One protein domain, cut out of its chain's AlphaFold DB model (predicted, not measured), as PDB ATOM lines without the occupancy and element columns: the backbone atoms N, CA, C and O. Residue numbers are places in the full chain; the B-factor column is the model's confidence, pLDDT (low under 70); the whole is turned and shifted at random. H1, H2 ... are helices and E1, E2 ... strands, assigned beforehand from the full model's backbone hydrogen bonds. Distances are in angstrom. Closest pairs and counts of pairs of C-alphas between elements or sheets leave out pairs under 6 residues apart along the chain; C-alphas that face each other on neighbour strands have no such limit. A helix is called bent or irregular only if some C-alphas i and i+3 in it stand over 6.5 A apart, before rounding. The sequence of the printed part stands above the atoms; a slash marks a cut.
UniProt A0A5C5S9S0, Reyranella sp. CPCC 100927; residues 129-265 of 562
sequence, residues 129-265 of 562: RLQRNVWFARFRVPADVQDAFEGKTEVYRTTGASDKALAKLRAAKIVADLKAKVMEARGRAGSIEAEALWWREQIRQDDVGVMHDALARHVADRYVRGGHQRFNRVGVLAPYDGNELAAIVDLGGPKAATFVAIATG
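What this domain is: This is residues 129 to 265 of the 562 residues of a protein of Reyranella sp. CPCC 100927 (UniProt A0A5C5S9S0). The long helix H2 lies between a narrow three-stranded sheet and a cluster of helices: E1, E2 and E3 are on one side of it, and H4 packs on another. H3, H4 and H6b, one arm of the bent H6, make an up-and-down bundle, each running against the one before it in the chain; H6a and the short H5 pack on H4. The printed part has 137 residues with six named helices and three named strands in the order E1 E2 H1 E3 H2 H3 H4 H5 H6. The sheet, E1 E2 E3, is antiparallel, in two layers with H2 on one face. The class is mostly helix; the whole is compact, with a radius of gyration of the C-alphas of 15.7 A and spans of 42 by 36 by 26 A.

How they stand to each other: E1, residues 129 to 131, and E2, residues 134 to 140, form an antiparallel hairpin, with N 129 and O 136 within hydrogen-bond range at 2.8 A. E3, residues 154 to 158, is antiparallel to E2, with N 139 and O 155 at 2.9 A. H2, residues 164 to 185, is on the sheet at a height of 8.3 A; the closest C-alphas of E2 and H2 are those of Ala 137 and Ala 171, 4.9 A apart. H1, residues 143 to 149, touches H2 at residues 182 to 185 alone, about perpendicular at 83 degrees, the closest C-alphas being Ala 148 and Ala 185, 5.9 A. H4, residues 208 to 223, is the hub. H2 touches it with residues 169 to 176 alone, at a steep tilt of 50 degrees, C-alphas 172 and 214 being closest at 6.2 A. H3, residues 192 to 205, forms a helical hairpin with H4, at a shallow tilt of 17 degrees; the closest C-alphas are 203 and 211, 5.6 A. H5, residues 228 to 232, touches H4, with C-alphas 220 and 228 closest at 4.8 A. H6, residues 244 to 263, was assigned as one helix by its hydrogen bonds but is bent, with C-alphas 251 and 254 9.3 A apart. Its arm H6a, residues 244 to 251, touches H4, with C-alphas 216 and 245 closest at 5.8 A. H6b, residues 254 to 263, touches H3 the same way at a shallow tilt of 32 degrees, only just short of steep; the closest C-alphas are 200 and 263, 4.2 A. Every O i to N i+4 pair is within hydrogen-bond range in H2, H3, H4, H6a and H6b; H1 has 0 of 3 and H5 0 of 1, against 2 of 4 and 2 of 2 O i to N i+3 pairs.

Where its parts are: E1 begins at C-alpha 129, (75.560, 117.241, 111.428). E2 is 19.4 A long and E3 13.5 A. H1 is irregular, with C-alphas 144 and 147 7.9 A apart. H2 is 30.7 A long, H3 20.4 A and H4 22.0 A. H6b is 14.2 A long and ends at C-alpha 263, (98.546, 101.973, 116.326).

The domain as a whole: The C-alphas of Gly 151 and Pro 239 are the farthest apart, 46.2 A. The printed part has no cut, and H5 to H6 is a long link of 11 residues. The mean pLDDT of the printed part is 72.1; 48 residues are under 70, among them residues 164 to 194.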
ATOM      1  N   ARG A 129      76.555 116.171 111.488       76.88
ATOM      2  CA  ARG A 129      75.560 117.241 111.428       76.88
ATOM      3  C   ARG A 129      74.457 116.832 110.462       76.88
ATOM      4  O   ARG A 129      74.740 116.577 109.296       76.88
ATOM      5  N   LEU A 130      73.216 116.753 110.929       74.44
ATOM      6  CA  LEU A 130      72.072 116.453 110.068       74.44
ATOM      7  C   LEU A 130      71.668 117.715 109.298       74.44
ATOM      8  O   LEU A 130      71.424 118.760 109.901       74.44
ATOM      9  N   GLN A 131      71.592 117.627 107.973       74.19
ATOM     10  CA  GLN A 131      71.045 118.680 107.121       74.19
ATOM     11  C   GLN A 131      70.158 118.053 106.046       74.19
ATOM     12  O   GLN A 131      70.597 117.162 105.326       74.19
ATOM     13  N   ARG A 132      68.905 118.523 105.933       70.44
ATOM     14  CA  ARG A 132      67.934 118.082 104.908       70.44
ATOM     15  C   ARG A 132      67.850 116.549 104.772       70.44
ATOM     16  O   ARG A 132      67.924 116.013 103.673       70.44
ATOM     17  N   ASN A 133      67.704 115.859 105.905       75.50
ATOM     18  CA  ASN A 133      67.566 114.399 106.003       75.50
ATOM     19  C   ASN A 133      68.816 113.568 105.635       75.50
ATOM     20  O   ASN A 133      68.727 112.350 105.493       75.50
ATOM     21  N   VAL A 134      69.984 114.206 105.507       77.62
ATOM     22  CA  VAL A 134      71.272 113.547 105.250       77.62
ATOM     23  C   VAL A 134      72.293 113.987 106.295       77.62
ATOM     24  O   VAL A 134      72.395 115.167 106.640       77.62
ATOM     25  N   TRP A 135      73.062 113.041 106.826       77.94
ATOM     26  CA  TRP A 135      74.123 113.340 107.783       77.94
ATOM     27  C   TRP A 135      75.406 113.806 107.080       77.94
ATOM     28  O   TRP A 135      75.811 113.251 106.058       77.94
ATOM     29  N   PHE A 136      76.094 114.792 107.647       80.00
ATOM     30  CA  PHE A 136      77.375 115.321 107.175       80.00
ATOM     31  C   PHE A 136      78.460 115.101 108.220       80.00
ATOM     32  O   PHE A 136      78.250 115.403 109.390       80.00
ATOM     33  N   ALA A 137      79.634 114.648 107.794       78.62
ATOM     34  CA  ALA A 137      80.817 114.603 108.634       78.62
ATOM     35  C   ALA A 137      81.389 116.019 108.804       78.62
ATOM     36  O   ALA A 137      81.708 116.673 107.806       78.62
ATOM     37  N   ARG A 138      81.519 116.491 110.050       80.25
ATOM     38  CA  ARG A 138      82.186 117.759 110.390       80.25
ATOM     39  C   ARG A 138      83.608 117.484 110.869       80.25
ATOM     40  O   ARG A 138      83.799 116.813 111.885       80.25
ATOM     41  N   PHE A 139      84.588 118.072 110.192       79.00
ATOM     42  CA  PHE A 139      85.999 118.007 110.559       79.00
ATOM     43  C   PHE A 139      86.565 119.410 110.780       79.00
ATOM     44  O   PHE A 139      86.456 120.267 109.907       79.00
ATOM     45  N   ARG A 140      87.183 119.652 111.937       78.31
ATOM     46  CA  ARG A 140      87.855 120.921 112.234       78.31
ATOM     47  C   ARG A 140      89.310 120.836 111.785       78.31
ATOM     48  O   ARG A 140      90.029 119.943 112.228       78.31
ATOM     49  N   VAL A 141      89.735 121.756 110.925       76.19
ATOM     50  CA  VAL A 141      91.084 121.759 110.351       76.19
ATOM     51  C   VAL A 141      92.058 122.435 111.329       76.19
ATOM     52  O   VAL A 141      91.819 123.581 111.730       76.19
ATOM     53  N   PRO A 142      93.149 121.760 111.739       73.19
ATOM     54  CA  PRO A 142      94.162 122.347 112.616       73.19
ATOM     55  C   PRO A 142      94.828 123.586 112.003       73.19
ATOM     56  O   PRO A 142      95.081 123.608 110.803       73.19
ATOM     57  N   ALA A 143      95.122 124.601 112.826       70.00
ATOM     58  CA  ALA A 143      95.619 125.911 112.379       70.00
ATOM     59  C   ALA A 143      96.899 125.839 111.531       70.00
ATOM     60  O   ALA A 143      97.063 126.607 110.593       70.00
ATOM     61  N   ASP A 144      97.765 124.876 111.826       60.88
ATOM     62  CA  ASP A 144      99.060 124.668 111.181       60.88
ATOM     63  C   ASP A 144      98.984 124.075 109.763       60.88
ATOM     64  O   ASP A 144     100.004 123.988 109.089       60.88
ATOM     65  N   VAL A 145      97.802 123.653 109.303       73.00
ATOM     66  CA  VAL A 145      97.601 123.044 107.972       73.00
ATOM     67  C   VAL A 145      96.470 123.679 107.174       73.00
ATOM     68  O   VAL A 145      96.078 123.140 106.138       73.00
ATOM     69  N   GLN A 146      95.910 124.796 107.639       79.62
ATOM     70  CA  GLN A 146      94.759 125.425 106.983       79.62
ATOM     71  C   GLN A 146      95.069 125.822 105.536       79.62
ATOM     72  O   GLN A 146      94.197 125.672 104.683       79.62
ATOM     73  N   ASP A 147      96.315 126.182 105.224       77.81
ATOM     74  CA  ASP A 147      96.766 126.498 103.862       77.81
ATOM     75  C   ASP A 147      96.563 125.325 102.882       77.81
ATOM     76  O   ASP A 147      96.109 125.519 101.755       77.81
ATOM     77  N   ALA A 148      96.770 124.079 103.328       72.50
ATOM     78  CA  ALA A 148      96.529 122.874 102.521       72.50
ATOM     79  C   ALA A 148      95.035 122.515 102.362       72.50
ATOM     80  O   ALA A 148      94.663 121.629 101.581       72.50
ATOM     81  N   PHE A 149      94.167 123.202 103.105       81.88
ATOM     82  CA  PHE A 149      92.710 123.106 103.036       81.88
ATOM     83  C   PHE A 149      92.076 124.413 102.539       81.88
ATOM     84  O   PHE A 149      90.923 124.688 102.866       81.88
ATOM     85  N   GLU A 150      92.800 125.199 101.732       79.75
ATOM     86  CA  GLU A 150      92.306 126.454 101.138       79.75
ATOM     87  C   GLU A 150      91.889 127.491 102.205       79.75
ATOM     88  O   GLU A 150      90.905 128.209 102.040       79.75
ATOM     89  N   GLY A 151      92.580 127.521 103.348       77.44
ATOM     90  CA  GLY A 151      92.291 128.419 104.472       77.44
ATOM     91  C   GLY A 151      91.049 128.048 105.293       77.44
ATOM     92  O   GLY A 151      90.617 128.821 106.148       77.44
ATOM     93  N   LYS A 152      90.434 126.881 105.057       81.44
ATOM     94  CA  LYS A 152      89.200 126.470 105.749       81.44
ATOM     95  C   LYS A 152      89.480 126.062 107.196       81.44
ATOM     96  O   LYS A 152      90.335 125.222 107.457       81.44
ATOM     97  N   THR A 153      88.689 126.588 108.132       78.31
ATOM     98  CA  THR A 153      88.721 126.218 109.562       78.31
ATOM     99  C   THR A 153      87.898 124.963 109.865       78.31
ATOM    100  O   THR A 153      88.214 124.212 110.792       78.31
ATOM    101  N   GLU A 154      86.865 124.698 109.062       83.56
ATOM    102  CA  GLU A 154      86.022 123.507 109.133       83.56
ATOM    103  C   GLU A 154      85.710 122.972 107.732       83.56
ATOM    104  O   GLU A 154      85.454 123.725 106.792       83.56
ATOM    105  N   VAL A 155      85.693 121.647 107.600       82.38
ATOM    106  CA  VAL A 155      85.319 120.931 106.382       82.38
ATOM    107  C   VAL A 155      84.084 120.088 106.667       82.38
ATOM    108  O   VAL A 155      84.056 119.293 107.609       82.38
ATOM    109  N   TYR A 156      83.072 120.251 105.816       83.25
ATOM    110  CA  TYR A 156      81.835 119.480 105.838       83.25
ATOM    111  C   TYR A 156      81.770 118.586 104.605       83.25
ATOM    112  O   TYR A 156      81.970 119.039 103.476       83.25
ATOM    113  N   ARG A 157      81.480 117.303 104.809       80.56
ATOM    114  CA  ARG A 157      81.382 116.314 103.730       80.56
ATOM    115  C   ARG A 157      80.164 115.433 103.960       80.56
ATOM    116  O   ARG A 157      79.944 114.951 105.066       80.56
ATOM    117  N   THR A 158      79.348 115.257 102.927       79.88
ATOM    118  CA  THR A 158      78.128 114.448 103.031       79.88
ATOM    119  C   THR A 158      78.469 112.982 103.267       79.88
ATOM    120  O   THR A 158      79.346 112.433 102.605       79.88
ATOM    121  N   THR A 159      77.767 112.339 104.198       73.69
ATOM    122  CA  THR A 159      77.825 110.881 104.373       73.69
ATOM    123  C   THR A 159      76.875 110.159 103.411       73.69
ATOM    124  O   THR A 159      76.946 108.939 103.273       73.69
ATOM    125  N   GLY A 160      75.953 110.881 102.758       74.56
ATOM    126  CA  GLY A 160      74.941 110.302 101.867       74.56
ATOM    127  C   GLY A 160      74.012 109.285 102.544       74.56
ATOM    128  O   GLY A 160      73.390 108.482 101.855       74.56
ATOM    129  N   ALA A 161      73.977 109.248 103.879       73.62
ATOM    130  CA  ALA A 161      73.126 108.366 104.667       73.62
ATOM    131  C   ALA A 161      72.115 109.197 105.465       73.62
ATOM    132  O   ALA A 161      72.473 110.215 106.064       73.62
ATOM    133  N   SER A 162      70.860 108.751 105.462       70.31
ATOM    134  CA  SER A 162      69.782 109.252 106.322       70.31
ATOM    135  C   SER A 162      69.769 108.538 107.679       70.31
ATOM    136  O   SER A 162      69.494 109.155 108.706       70.31
ATOM    137  N   ASP A 163      70.158 107.260 107.700       75.25
ATOM    138  CA  ASP A 163      70.347 106.483 108.924       75.25
ATOM    139  C   ASP A 163      71.620 106.903 109.680       75.25
ATOM    140  O   ASP A 163      72.706 107.033 109.107       75.25
ATOM    141  N   LYS A 164      71.485 107.089 110.998       69.94
ATOM    142  CA  LYS A 164      72.541 107.541 111.910       69.94
ATOM    143  C   LYS A 164      73.643 106.493 112.080       69.94
ATOM    144  O   LYS A 164      74.803 106.878 112.227       69.94
ATOM    145  N   ALA A 165      73.319 105.198 112.058       59.38
ATOM    146  CA  ALA A 165      74.322 104.138 112.191       59.38
ATOM    147  C   ALA A 165      75.194 104.050 110.928       59.38
ATOM    148  O   ALA A 165      76.423 104.139 111.008       59.38
ATOM    149  N   LEU A 166      74.563 104.015 109.751       62.97
ATOM    150  CA  LEU A 166      75.262 104.066 108.467       62.97
ATOM    151  C   LEU A 166      76.045 105.380 108.268       62.97
ATOM    152  O   LEU A 166      77.154 105.377 107.728       62.97
ATOM    153  N   ALA A 167      75.510 106.506 108.750       69.38
ATOM    154  CA  ALA A 167      76.190 107.798 108.726       69.38
ATOM    155  C   ALA A 167      77.453 107.826 109.590       69.38
ATOM    156  O   ALA A 167      78.454 108.390 109.155       69.38
ATOM    157  N   LYS A 168      77.446 107.203 110.779       65.75
ATOM    158  CA  LYS A 168      78.643 107.085 111.632       65.75
ATOM    159  C   LYS A 168      79.772 106.353 110.911       65.75
ATOM    160  O   LYS A 168      80.887 106.869 110.860       65.75
ATOM    161  N   LEU A 169      79.471 105.214 110.288       56.56
ATOM    162  CA  LEU A 169      80.452 104.427 109.532       56.56
ATOM    163  C   LEU A 169      81.029 105.214 108.345       56.56
ATOM    164  O   LEU A 169      82.244 105.256 108.144       56.56
ATOM    165  N   ARG A 170      80.174 105.898 107.575       66.00
ATOM    166  CA  ARG A 170      80.610 106.704 106.423       66.00
ATOM    167  C   ARG A 170      81.345 107.981 106.831       66.00
ATOM    168  O   ARG A 170      82.289 108.379 106.154       66.00
ATOM    169  N   ALA A 171      80.969 108.607 107.942       66.56
ATOM    170  CA  ALA A 171      81.695 109.752 108.478       66.56
ATOM    171  C   ALA A 171      83.079 109.373 108.994       66.56
ATOM    172  O   ALA A 171      84.007 110.146 108.793       66.56
ATOM    173  N   ALA A 172      83.243 108.185 109.581       58.09
ATOM    174  CA  ALA A 172      84.555 107.689 109.980       58.09
ATOM    175  C   ALA A 172      85.516 107.614 108.784       58.09
ATOM    176  O   ALA A 172      86.648 108.083 108.880       58.09
ATOM    177  N   LYS A 173      85.037 107.120 107.630       62.22
ATOM    178  CA  LYS A 173      85.802 107.110 106.371       62.22
ATOM    179  C   LYS A 173      86.218 108.520 105.947       62.22
ATOM    180  O   LYS A 173      87.391 108.791 105.734       62.22
ATOM    181  N   ILE A 174      85.258 109.436 105.891       66.88
ATOM    182  CA  ILE A 174      85.494 110.820 105.468       66.88
ATOM    183  C   ILE A 174      86.471 111.548 106.404       66.88
ATOM    184  O   ILE A 174      87.323 112.311 105.955       66.88
ATOM    185  N   VAL A 175      86.346 111.334 107.714       66.44
ATOM    186  CA  VAL A 175      87.237 111.928 108.714       66.44
ATOM    187  C   VAL A 175      88.645 111.343 108.596       66.44
ATOM    188  O   VAL A 175      89.605 112.100 108.720       66.44
ATOM    189  N   ALA A 176      88.787 110.046 108.311       55.19
ATOM    190  CA  ALA A 176      90.086 109.424 108.061       55.19
ATOM    191  C   ALA A 176      90.788 110.041 106.837       55.19
ATOM    192  O   ALA A 176      91.938 110.455 106.958       55.19
ATOM    193  N   ASP A 177      90.079 110.220 105.716       62.28
ATOM    194  CA  ASP A 177      90.627 110.843 104.498       62.28
ATOM    195  C   ASP A 177      91.097 112.288 104.753       62.28
ATOM    196  O   ASP A 177      92.175 112.710 104.327       62.28
ATOM    197  N   LEU A 178      90.306 113.065 105.504       69.50
ATOM    198  CA  LEU A 178      90.659 114.440 105.870       69.50
ATOM    199  C   LEU A 178      91.854 114.482 106.828       69.50
ATOM    200  O   LEU A 178      92.740 115.318 106.660       69.50
ATOM    201  N   LYS A 179      91.925 113.565 107.799       63.31
ATOM    202  CA  LYS A 179      93.075 113.446 108.704       63.31
ATOM    203  C   LYS A 179      94.345 112.984 107.956       63.31
ATOM    204  O   LYS A 179      95.424 113.489 108.258       63.31
ATOM    205  N   ALA A 180      94.239 112.121 106.942       57.44
ATOM    206  CA  ALA A 180      95.364 111.733 106.083       57.44
ATOM    207  C   ALA A 180      95.916 112.930 105.287       57.44
ATOM    208  O   ALA A 180      97.126 113.157 105.273       57.44
ATOM    209  N   LYS A 181      95.033 113.773 104.739       64.69
ATOM    210  CA  LYS A 181      95.420 115.022 104.065       64.69
ATOM    211  C   LYS A 181      96.086 116.033 105.017       64.69
ATOM    212  O   LYS A 181      97.011 116.733 104.619       64.69
ATOM    213  N   VAL A 182      95.684 116.077 106.295       65.81
ATOM    214  CA  VAL A 182      96.399 116.849 107.338       65.81
ATOM    215  C   VAL A 182      97.826 116.326 107.538       65.81
ATOM    216  O   VAL A 182      98.751 117.116 107.703       65.81
ATOM    217  N   MET A 183      98.030 115.008 107.531       58.78
ATOM    218  CA  MET A 183      99.358 114.406 107.723       58.78
ATOM    219  C   MET A 183     100.291 114.672 106.539       58.78
ATOM    220  O   MET A 183     101.461 115.003 106.747       58.78
ATOM    221  N   GLU A 184      99.758 114.594 105.321       61.78
ATOM    222  CA  GLU A 184     100.457 114.961 104.087       61.78
ATOM    223  C   GLU A 184     100.863 116.445 104.095       61.78
ATOM    224  O   GLU A 184     102.030 116.773 103.882       61.78
ATOM    225  N   ALA A 185      99.939 117.333 104.476       64.19
ATOM    226  CA  ALA A 185     100.172 118.774 104.577       64.19
ATOM    227  C   ALA A 185     101.221 119.176 105.629       64.19
ATOM    228  O   ALA A 185     101.949 120.144 105.435       64.19
ATOM    229  N   ARG A 186     101.338 118.430 106.737       62.62
ATOM    230  CA  ARG A 186     102.343 118.688 107.792       62.62
ATOM    231  C   ARG A 186     103.769 118.330 107.384       62.62
ATOM    232  O   ARG A 186     104.666 118.418 108.222       62.62
ATOM    233  N   GLY A 187     103.982 117.816 106.171       49.72
ATOM    234  CA  GLY A 187     105.268 117.241 105.782       49.72
ATOM    235  C   GLY A 187     105.681 116.065 106.677       49.72
ATOM    236  O   GLY A 187     106.846 115.680 106.691       49.72
ATOM    237  N   ARG A 188     104.740 115.462 107.426       48.00
ATOM    238  CA  ARG A 188     104.978 114.285 108.284       48.00
ATOM    239  C   ARG A 188     104.937 112.986 107.480       48.00
ATOM    240  O   ARG A 188     104.513 111.944 107.974       48.00
ATOM    241  N   ALA A 189     105.443 113.027 106.254       45.41
ATOM    242  CA  ALA A 189     105.932 111.844 105.570       45.41
ATOM    243  C   ALA A 189     107.286 111.469 106.197       45.41
ATOM    244  O   ALA A 189     108.344 111.757 105.653       45.41
ATOM    245  N   GLY A 190     107.272 110.898 107.398       51.00
ATOM    246  CA  GLY A 190     108.510 110.604 108.111       51.00
ATOM    247  C   GLY A 190     108.316 109.493 109.119       51.00
ATOM    248  O   GLY A 190     107.997 109.769 110.270       51.00
ATOM    249  N   SER A 191     108.555 108.255 108.678       60.38
ATOM    250  CA  SER A 191     108.458 106.994 109.434       60.38
ATOM    251  C   SER A 191     107.026 106.457 109.638       60.38
ATOM    252  O   SER A 191     106.094 107.196 109.956       60.38
ATOM    253  N   ILE A 192     106.862 105.144 109.435       67.75
ATOM    254  CA  ILE A 192     105.627 104.368 109.681       67.75
ATOM    255  C   ILE A 192     105.182 104.551 111.144       67.75
ATOM    256  O   ILE A 192     103.998 104.583 111.467       67.75
ATOM    257  N   GLU A 193     106.162 104.732 112.020       68.38
ATOM    258  CA  GLU A 193     106.084 104.873 113.461       68.38
ATOM    259  C   GLU A 193     105.392 106.169 113.895       68.38
ATOM    260  O   GLU A 193     104.542 106.139 114.784       68.38
ATOM    261  N   ALA A 194     105.720 107.306 113.270       63.28
ATOM    262  CA  ALA A 194     105.103 108.593 113.593       63.28
ATOM    263  C   ALA A 194     103.618 108.629 113.202       63.28
ATOM    264  O   ALA A 194     102.783 109.164 113.935       63.28
ATOM    265  N   GLU A 195     103.289 108.030 112.057       70.88
ATOM    266  CA  GLU A 195     101.916 107.904 111.574       70.88
ATOM    267  C   GLU A 195     101.099 106.958 112.462       70.88
ATOM    268  O   GLU A 195     100.008 107.312 112.910       70.88
ATOM    269  N   ALA A 196     101.648 105.789 112.794       75.31
ATOM    270  CA  ALA A 196     100.978 104.826 113.657       75.31
ATOM    271  C   ALA A 196     100.805 105.335 115.104       75.31
ATOM    272  O   ALA A 196      99.768 105.085 115.716       75.31
ATOM    273  N   LEU A 197     101.759 106.101 115.653       70.25
ATOM    274  CA  LEU A 197     101.599 106.753 116.963       70.25
ATOM    275  C   LEU A 197     100.472 107.782 116.969       70.25
ATOM    276  O   LEU A 197      99.739 107.893 117.952       70.25
ATOM    277  N   TRP A 198     100.328 108.533 115.880       72.31
ATOM    278  CA  TRP A 198      99.207 109.447 115.740       72.31
ATOM    279  C   TRP A 198      97.879 108.671 115.740       72.31
ATOM    280  O   TRP A 198      96.974 109.043 116.483       72.31
ATOM    281  N   TRP A 199      97.787 107.543 115.024       73.62
ATOM    282  CA  TRP A 199      96.606 106.667 115.068       73.62
ATOM    283  C   TRP A 199      96.326 106.117 116.470       73.62
ATOM    284  O   TRP A 199      95.174 106.111 116.897       73.62
ATOM    285  N   ARG A 200      97.365 105.726 117.215       77.25
ATOM    286  CA  ARG A 200      97.239 105.288 118.614       77.25
ATOM    287  C   ARG A 200      96.615 106.360 119.502       77.25
ATOM    288  O   ARG A 200      95.759 106.048 120.326       77.25
ATOM    289  N   GLU A 201      97.031 107.616 119.343       69.56
ATOM    290  CA  GLU A 201      96.445 108.736 120.085       69.56
ATOM    291  C   GLU A 201      94.960 108.906 119.756       69.56
ATOM    292  O   GLU A 201      94.145 109.078 120.656       69.56
ATOM    293  N   GLN A 202      94.593 108.805 118.476       70.62
ATOM    294  CA  GLN A 202      93.196 108.917 118.053       70.62
ATOM    295  C   GLN A 202      92.333 107.773 118.600       70.62
ATOM    296  O   GLN A 202      91.253 108.029 119.118       70.62
ATOM    297  N   ILE A 203      92.831 106.532 118.571       74.75
ATOM    298  CA  ILE A 203      92.137 105.368 119.148       74.75
ATOM    299  C   ILE A 203      91.931 105.533 120.662       74.75
ATOM    300  O   ILE A 203      90.944 105.038 121.195       74.75
ATOM    301  N   ARG A 204      92.840 106.229 121.363       71.44
ATOM    302  CA  ARG A 204      92.703 106.507 122.801       71.44
ATOM    303  C   ARG A 204      91.666 107.594 123.106       71.44
ATOM    304  O   ARG A 204      91.052 107.548 124.167       71.44
ATOM    305  N   GLN A 205      91.530 108.592 122.232       68.38
ATOM    306  CA  GLN A 205      90.664 109.759 122.447       68.38
ATOM    307  C   GLN A 205      89.211 109.532 122.000       68.38
ATOM    308  O   GLN A 205      88.304 110.119 122.588       68.38
ATOM    309  N   ASP A 206      88.996 108.697 120.981       66.44
ATOM    310  CA  ASP A 206      87.698 108.482 120.335       66.44
ATOM    311  C   ASP A 206      87.102 107.084 120.654       66.44
ATOM    312  O   ASP A 206      87.701 106.261 121.344       66.44
ATOM    313  N   ASP A 207      85.897 106.796 120.144       61.03
ATOM    314  CA  ASP A 207      85.233 105.487 120.274       61.03
ATOM    315  C   ASP A 207      86.067 104.365 119.620       61.03
ATOM    316  O   ASP A 207      86.299 104.354 118.402       61.03
ATOM    317  N   VAL A 208      86.497 103.409 120.451       58.59
ATOM    318  CA  VAL A 208      87.437 102.330 120.112       58.59
ATOM    319  C   VAL A 208      86.969 101.511 118.907       58.59
ATOM    320  O   VAL A 208      87.804 101.145 118.079       58.59
ATOM    321  N   GLY A 209      85.661 101.259 118.765       60.25
ATOM    322  CA  GLY A 209      85.123 100.444 117.668       60.25
ATOM    323  C   GLY A 209      85.201 101.149 116.312       60.25
ATOM    324  O   GLY A 209      85.657 100.580 115.326       60.25
ATOM    325  N   VAL A 210      84.840 102.434 116.271       60.88
ATOM    326  CA  VAL A 210      84.825 103.231 115.031       60.88
ATOM    327  C   VAL A 210      86.243 103.510 114.527       60.88
ATOM    328  O   VAL A 210      86.485 103.550 113.316       60.88
ATOM    329  N   MET A 211      87.195 103.689 115.446       67.75
ATOM    330  CA  MET A 211      88.592 103.936 115.092       67.75
ATOM    331  C   MET A 211      89.344 102.672 114.671       67.75
ATOM    332  O   MET A 211      90.252 102.786 113.850       67.75
ATOM    333  N   HIS A 212      88.956 101.483 115.148       68.50
ATOM    334  CA  HIS A 212      89.526 100.219 114.664       68.50
ATOM    335  C   HIS A 212      89.192  99.972 113.188       68.50
ATOM    336  O   HIS A 212      90.093  99.670 112.408       68.50
ATOM    337  N   ASP A 213      87.945 100.207 112.777       69.50
ATOM    338  CA  ASP A 213      87.544 100.108 111.369       69.50
ATOM    339  C   ASP A 213      88.247 101.155 110.489       69.50
ATOM    340  O   ASP A 213      88.634 100.894 109.347       69.50
ATOM    341  N   ALA A 214      88.397 102.384 110.994       71.56
ATOM    342  CA  ALA A 214      89.110 103.442 110.281       71.56
ATOM    343  C   ALA A 214      90.602 103.108 110.116       71.56
ATOM    344  O   ALA A 214      91.148 103.297 109.027       71.56
ATOM    345  N   LEU A 215      91.226 102.554 111.160       78.56
ATOM    346  CA  LEU A 215      92.592 102.045 111.126       78.56
ATOM    347  C   LEU A 215      92.734 100.918 110.095       78.56
ATOM    348  O   LEU A 215      93.637 100.973 109.264       78.56
ATOM    349  N   ALA A 216      91.845  99.920 110.123       78.81
ATOM    350  CA  ALA A 216      91.885  98.785 109.206       78.81
ATOM    351  C   ALA A 216      91.836  99.248 107.741       78.81
ATOM    352  O   ALA A 216      92.698  98.878 106.941       78.81
ATOM    353  N   ARG A 217      90.913 100.154 107.395       77.00
ATOM    354  CA  ARG A 217      90.843 100.720 106.036       77.00
ATOM    355  C   ARG A 217      92.119 101.455 105.641       77.00
ATOM    356  O   ARG A 217      92.644 101.217 104.558       77.00
ATOM    357  N   HIS A 218      92.631 102.305 106.529       79.69
ATOM    358  CA  HIS A 218      93.837 103.094 106.277       79.69
ATOM    359  C   HIS A 218      95.060 102.211 106.001       79.69
ATOM    360  O   HIS A 218      95.772 102.404 105.016       79.69
ATOM    361  N   VAL A 219      95.290 101.201 106.845       80.50
ATOM    362  CA  VAL A 219      96.421 100.274 106.685       80.50
ATOM    363  C   VAL A 219      96.235  99.403 105.441       80.50
ATOM    364  O   VAL A 219      97.197  99.188 104.700       80.50
ATOM    365  N   ALA A 220      95.011  98.949 105.164       81.94
ATOM    366  CA  ALA A 220      94.697  98.194 103.958       81.94
ATOM    367  C   ALA A 220      95.005  98.988 102.680       81.94
ATOM    368  O   ALA A 220      95.699  98.479 101.806       81.94
ATOM    369  N   ASP A 221      94.552 100.240 102.581       80.19
ATOM    370  CA  ASP A 221      94.810 101.099 101.416       80.19
ATOM    371  C   ASP A 221      96.289 101.383 101.193       80.19
ATOM    372  O   ASP A 221      96.744 101.486 100.054       80.19
ATOM    373  N   ARG A 222      97.050 101.477 102.283       79.25
ATOM    374  CA  ARG A 222      98.462 101.836 102.229       79.25
ATOM    375  C   ARG A 222      99.382 100.655 101.935       79.25
ATOM    376  O   ARG A 222     100.396 100.835 101.259       79.25
ATOM    377  N   TYR A 223      99.072  99.469 102.458       81.12
ATOM    378  CA  TYR A 223     100.002  98.335 102.450       81.12
ATOM    379  C   TYR A 223      99.481  97.090 101.733       81.12
ATOM    380  O   TYR A 223     100.282  96.230 101.369       81.12
ATOM    381  N   VAL A 224      98.175  96.976 101.483       82.44
ATOM    382  CA  VAL A 224      97.585  95.805 100.825       82.44
ATOM    383  C   VAL A 224      97.297  96.123  99.360       82.44
ATOM    384  O   VAL A 224      96.601  97.078  99.021       82.44
ATOM    385  N   ARG A 225      97.784  95.278  98.443       77.56
ATOM    386  CA  ARG A 225      97.467  95.404  97.010       77.56
ATOM    387  C   ARG A 225      95.954  95.278  96.792       77.56
ATOM    388  O   ARG A 225      95.378  94.244  97.121       77.56
ATOM    389  N   GLY A 226      95.330  96.302  96.205       73.81
ATOM    390  CA  GLY A 226      93.872  96.387  96.023       73.81
ATOM    391  C   GLY A 226      93.122  97.106  97.154       73.81
ATOM    392  O   GLY A 226      91.901  97.232  97.071       73.81
ATOM    393  N   GLY A 227      93.844  97.587  98.171       76.56
ATOM    394  CA  GLY A 227      93.327  98.422  99.252       76.56
ATOM    395  C   GLY A 227      92.267  97.757 100.128       76.56
ATOM    396  O   GLY A 227      92.062  96.541 100.085       76.56
ATOM    397  N   HIS A 228      91.542  98.564 100.903       74.19
ATOM    398  CA  HIS A 228      90.453  98.106 101.771       74.19
ATOM    399  C   HIS A 228      89.320  97.425 100.990       74.19
ATOM    400  O   HIS A 228      88.655  96.527 101.498       74.19
ATOM    401  N   GLN A 229      89.132  97.790  99.718       72.00
ATOM    402  CA  GLN A 229      88.122  97.197  98.834       72.00
ATOM    403  C   GLN A 229      88.349  95.702  98.577       72.00
ATOM    404  O   GLN A 229      87.409  94.982  98.239       72.00
ATOM    405  N   ARG A 230      89.579  95.206  98.768       71.56
ATOM    406  CA  ARG A 230      89.889  93.777  98.672       71.56
ATOM    407  C   ARG A 230      89.125  92.945  99.706       71.56
ATOM    408  O   ARG A 230      88.780  91.809  99.403       71.56
ATOM    409  N   PHE A 231      88.824  93.509 100.874       66.19
ATOM    410  CA  PHE A 231      88.149  92.817 101.975       66.19
ATOM    411  C   PHE A 231      86.620  92.756 101.813       66.19
ATOM    412  O   PHE A 231      85.979  91.922 102.441       66.19
ATOM    413  N   ASN A 232      86.044  93.529 100.880       63.44
ATOM    414  CA  ASN A 232      84.632  93.425 100.480       63.44
ATOM    415  C   ASN A 232      84.346  92.210  99.569       63.44
ATOM    416  O   ASN A 232      83.198  91.979  99.187       63.44
ATOM    417  N   ARG A 233      85.375  91.449  99.162       60.59
ATOM    418  CA  ARG A 233      85.227  90.251  98.323       60.59
ATOM    419  C   ARG A 233      84.998  89.014  99.190       60.59
ATOM    420  O   ARG A 233      85.729  88.777 100.151       60.59
ATOM    421  N   VAL A 234      84.015  88.201  98.803       50.88
ATOM    422  CA  VAL A 234      83.654  86.949  99.485       50.88
ATOM    423  C   VAL A 234      84.891  86.052  99.642       50.88
ATOM    424  O   VAL A 234      85.584  85.775  98.666       50.88
ATOM    425  N   GLY A 235      85.173  85.619 100.875       61.66
ATOM    426  CA  GLY A 235      86.218  84.636 101.197       61.66
ATOM    427  C   GLY A 235      87.569  85.190 101.667       61.66
ATOM    428  O   GLY A 235      88.368  84.420 102.186       61.66
ATOM    429  N   VAL A 236      87.838  86.499 101.564       67.81
ATOM    430  CA  VAL A 236      89.151  87.068 101.960       67.81
ATOM    431  C   VAL A 236      89.374  87.057 103.478       67.81
ATOM    432  O   VAL A 236      90.497  86.846 103.927       67.81
ATOM    433  N   LEU A 237      88.316  87.258 104.267       73.62
ATOM    434  CA  LEU A 237      88.379  87.271 105.735       73.62
ATOM    435  C   LEU A 237      88.136  85.900 106.381       73.62
ATOM    436  O   LEU A 237      88.387  85.741 107.573       73.62
ATOM    437  N   ALA A 238      87.658  84.917 105.612       73.06
ATOM    438  CA  ALA A 238      87.317  83.588 106.123       73.06
ATOM    439  C   ALA A 238      88.504  82.852 106.785       73.06
ATOM    440  O   ALA A 238      88.282  82.241 107.824       73.06
ATOM    441  N   PRO A 239      89.757  82.952 106.289       79.19
ATOM    442  CA  PRO A 239      90.919  82.355 106.958       79.19
ATOM    443  C   PRO A 239      91.321  83.023 108.285       79.19
ATOM    444  O   PRO A 239      92.214  82.524 108.961       79.19
ATOM    445  N   TYR A 240      90.715  84.164 108.631       78.88
ATOM    446  CA  TYR A 240      91.089  84.998 109.780       78.88
ATOM    447  C   TYR A 240      89.942  85.175 110.782       78.88
ATOM    448  O   TYR A 240      89.956  86.135 111.551       78.88
ATOM    449  N   ASP A 241      88.915  84.322 110.734       76.00
ATOM    450  CA  ASP A 241      87.720  84.397 111.591       76.00
ATOM    451  C   ASP A 241      87.032  85.778 111.582       76.00
ATOM    452  O   ASP A 241      86.471  86.231 112.579       76.00
ATOM    453  N   GLY A 242      87.099  86.495 110.454       71.94
ATOM    454  CA  GLY A 242      86.542  87.846 110.338       71.94
ATOM    455  C   GLY A 242      87.421  88.968 110.908       71.94
ATOM    456  O   GLY A 242      87.012  90.127 110.875       71.94
ATOM    457  N   ASN A 243      88.631  88.681 111.399       79.62
ATOM    458  CA  ASN A 243      89.545  89.694 111.928       79.62
ATOM    459  C   ASN A 243      90.269  90.451 110.800       79.62
ATOM    460  O   ASN A 243      91.304  90.014 110.288       79.62
ATOM    461  N   GLU A 244      89.744  91.627 110.445       76.75
ATOM    462  CA  GLU A 244      90.308  92.478 109.392       76.75
ATOM    463  C   GLU A 244      91.765  92.873 109.656       76.75
ATOM    464  O   GLU A 244      92.587  92.824 108.744       76.75
ATOM    465  N   LEU A 245      92.126  93.211 110.899       79.06
ATOM    466  CA  LEU A 245      93.501  93.595 111.232       79.06
ATOM    467  C   LEU A 245      94.473  92.425 111.062       79.06
ATOM    468  O   LEU A 245      95.571  92.634 110.552       79.06
ATOM    469  N   ALA A 246      94.084  91.203 111.436       81.06
ATOM    470  CA  ALA A 246      94.910  90.014 111.214       81.06
ATOM    471  C   ALA A 246      95.130  89.754 109.716       81.06
ATOM    472  O   ALA A 246      96.264  89.535 109.287       81.06
ATOM    473  N   ALA A 247      94.072  89.884 108.912       82.75
ATOM    474  CA  ALA A 247      94.149  89.737 107.464       82.75
ATOM    475  C   ALA A 247      95.016  90.831 106.808       82.75
ATOM    476  O   ALA A 247      95.778  90.560 105.884       82.75
ATOM    477  N   ILE A 248      94.943  92.072 107.298       83.38
ATOM    478  CA  ILE A 248      95.772  93.191 106.826       83.38
ATOM    479  C   ILE A 248      97.248  92.986 107.172       83.38
ATOM    480  O   ILE A 248      98.111  93.308 106.357       83.38
ATOM    481  N   VAL A 249      97.547  92.465 108.363       84.44
ATOM    482  CA  VAL A 249      98.922  92.177 108.787       84.44
ATOM    483  C   VAL A 249      99.559  91.115 107.890       84.44
ATOM    484  O   VAL A 249     100.685  91.318 107.438       84.44
ATOM    485  N   ASP A 250      98.838  90.034 107.583       83.88
ATOM    486  CA  ASP A 250      99.341  88.972 106.706       83.88
ATOM    487  C   ASP A 250      99.497  89.456 105.252       83.88
ATOM    488  O   ASP A 250     100.575  89.386 104.659       83.88
ATOM    489  N   LEU A 251      98.448  90.073 104.696       83.19
ATOM    490  CA  LEU A 251      98.418  90.499 103.294       83.19
ATOM    491  C   LEU A 251      99.255  91.753 102.995       83.19
ATOM    492  O   LEU A 251      99.641  91.966 101.844       83.19
ATOM    493  N   GLY A 252      99.467  92.615 103.993       78.56
ATOM    494  CA  GLY A 252     100.224  93.867 103.891       78.56
ATOM    495  C   GLY A 252     101.693  93.738 104.310       78.56
ATOM    496  O   GLY A 252     102.465  94.696 104.186       78.56
ATOM    497  N   GLY A 253     102.096  92.560 104.793       80.75
ATOM    498  CA  GLY A 253     103.472  92.225 105.131       80.75
ATOM    499  C   GLY A 253     104.049  92.995 106.332       80.75
ATOM    500  O   GLY A 253     103.325  93.633 107.102       80.75
ATOM    501  N   PRO A 254     105.389  92.986 106.502       75.19
ATOM    502  CA  PRO A 254     106.053  93.495 107.709       75.19
ATOM    503  C   PRO A 254     105.749  94.961 108.042       75.19
ATOM    504  O   PRO A 254     105.699  95.339 109.209       75.19
ATOM    505  N   LYS A 255     105.513  95.801 107.026       76.50
ATOM    506  CA  LYS A 255     105.180  97.220 107.223       76.50
ATOM    507  C   LYS A 255     103.784  97.403 107.827       76.50
ATOM    508  O   LYS A 255     103.634  98.212 108.741       76.50
ATOM    509  N   ALA A 256     102.797  96.633 107.364       80.12
ATOM    510  CA  ALA A 256     101.452  96.627 107.939       80.12
ATOM    511  C   ALA A 256     101.462  96.060 109.365       80.12
ATOM    512  O   ALA A 256     100.847  96.644 110.256       80.12
ATOM    513  N   ALA A 257     102.229  94.987 109.597       80.62
ATOM    514  CA  ALA A 257     102.438  94.398 110.919       80.62
ATOM    515  C   ALA A 257     102.935  95.429 111.944       80.62
ATOM    516  O   ALA A 257     102.311  95.619 112.990       80.62
ATOM    517  N   THR A 258     104.014  96.145 111.616       75.25
ATOM    518  CA  THR A 258     104.579  97.193 112.475       75.25
ATOM    519  C   THR A 258     103.586  98.331 112.703       75.25
ATOM    520  O   THR A 258     103.402  98.759 113.841       75.25
ATOM    521  N   PHE A 259     102.900  98.796 111.654       82.12
ATOM    522  CA  PHE A 259     101.922  99.877 111.778       82.12
ATOM    523  C   PHE A 259     100.779  99.506 112.728       82.12
ATOM    524  O   PHE A 259     100.489 100.248 113.665       82.12
ATOM    525  N   VAL A 260     100.144  98.349 112.512       82.62
ATOM    526  CA  VAL A 260      99.017  97.885 113.334       82.62
ATOM    527  C   VAL A 260      99.463  97.670 114.774       82.62
ATOM    528  O   VAL A 260      98.757  98.085 115.690       82.62
ATOM    529  N   ALA A 261     100.643  97.087 114.998       80.44
ATOM    530  CA  ALA A 261     101.177  96.897 116.344       80.44
ATOM    531  C   ALA A 261     101.359  98.232 117.082       80.44
ATOM    532  O   ALA A 261     100.977  98.345 118.246       80.44
ATOM    533  N   ILE A 262     101.876  99.261 116.406       77.88
ATOM    534  CA  ILE A 262     102.066 100.583 117.009       77.88
ATOM    535  C   ILE A 262     100.726 101.287 117.251       77.88
ATOM    536  O   ILE A 262     100.478 101.776 118.354       77.88
ATOM    537  N   ALA A 263      99.842 101.302 116.251       79.06
ATOM    538  CA  ALA A 263      98.546 101.973 116.326       79.06
ATOM    539  C   ALA A 263      97.634 101.362 117.402       79.06
ATOM    540  O   ALA A 263      96.980 102.085 118.147       79.06
ATOM    541  N   THR A 264      97.643 100.036 117.549       78.00
ATOM    542  CA  THR A 264      96.865  99.328 118.584       78.00
ATOM    543  C   THR A 264      97.535  99.334 119.963       78.00
ATOM    544  O   THR A 264      96.988  98.793 120.919       78.00
ATOM    545  N   GLY A 265      98.720  99.940 120.093       71.56
ATOM    546  CA  GLY A 265      99.464 100.024 121.350       71.56
ATOM    547  C   GLY A 265     100.170  98.733 121.776       71.56
ATOM    548  O   GLY A 265     100.699  98.688 122.885       71.56
TER     549      GLY A 265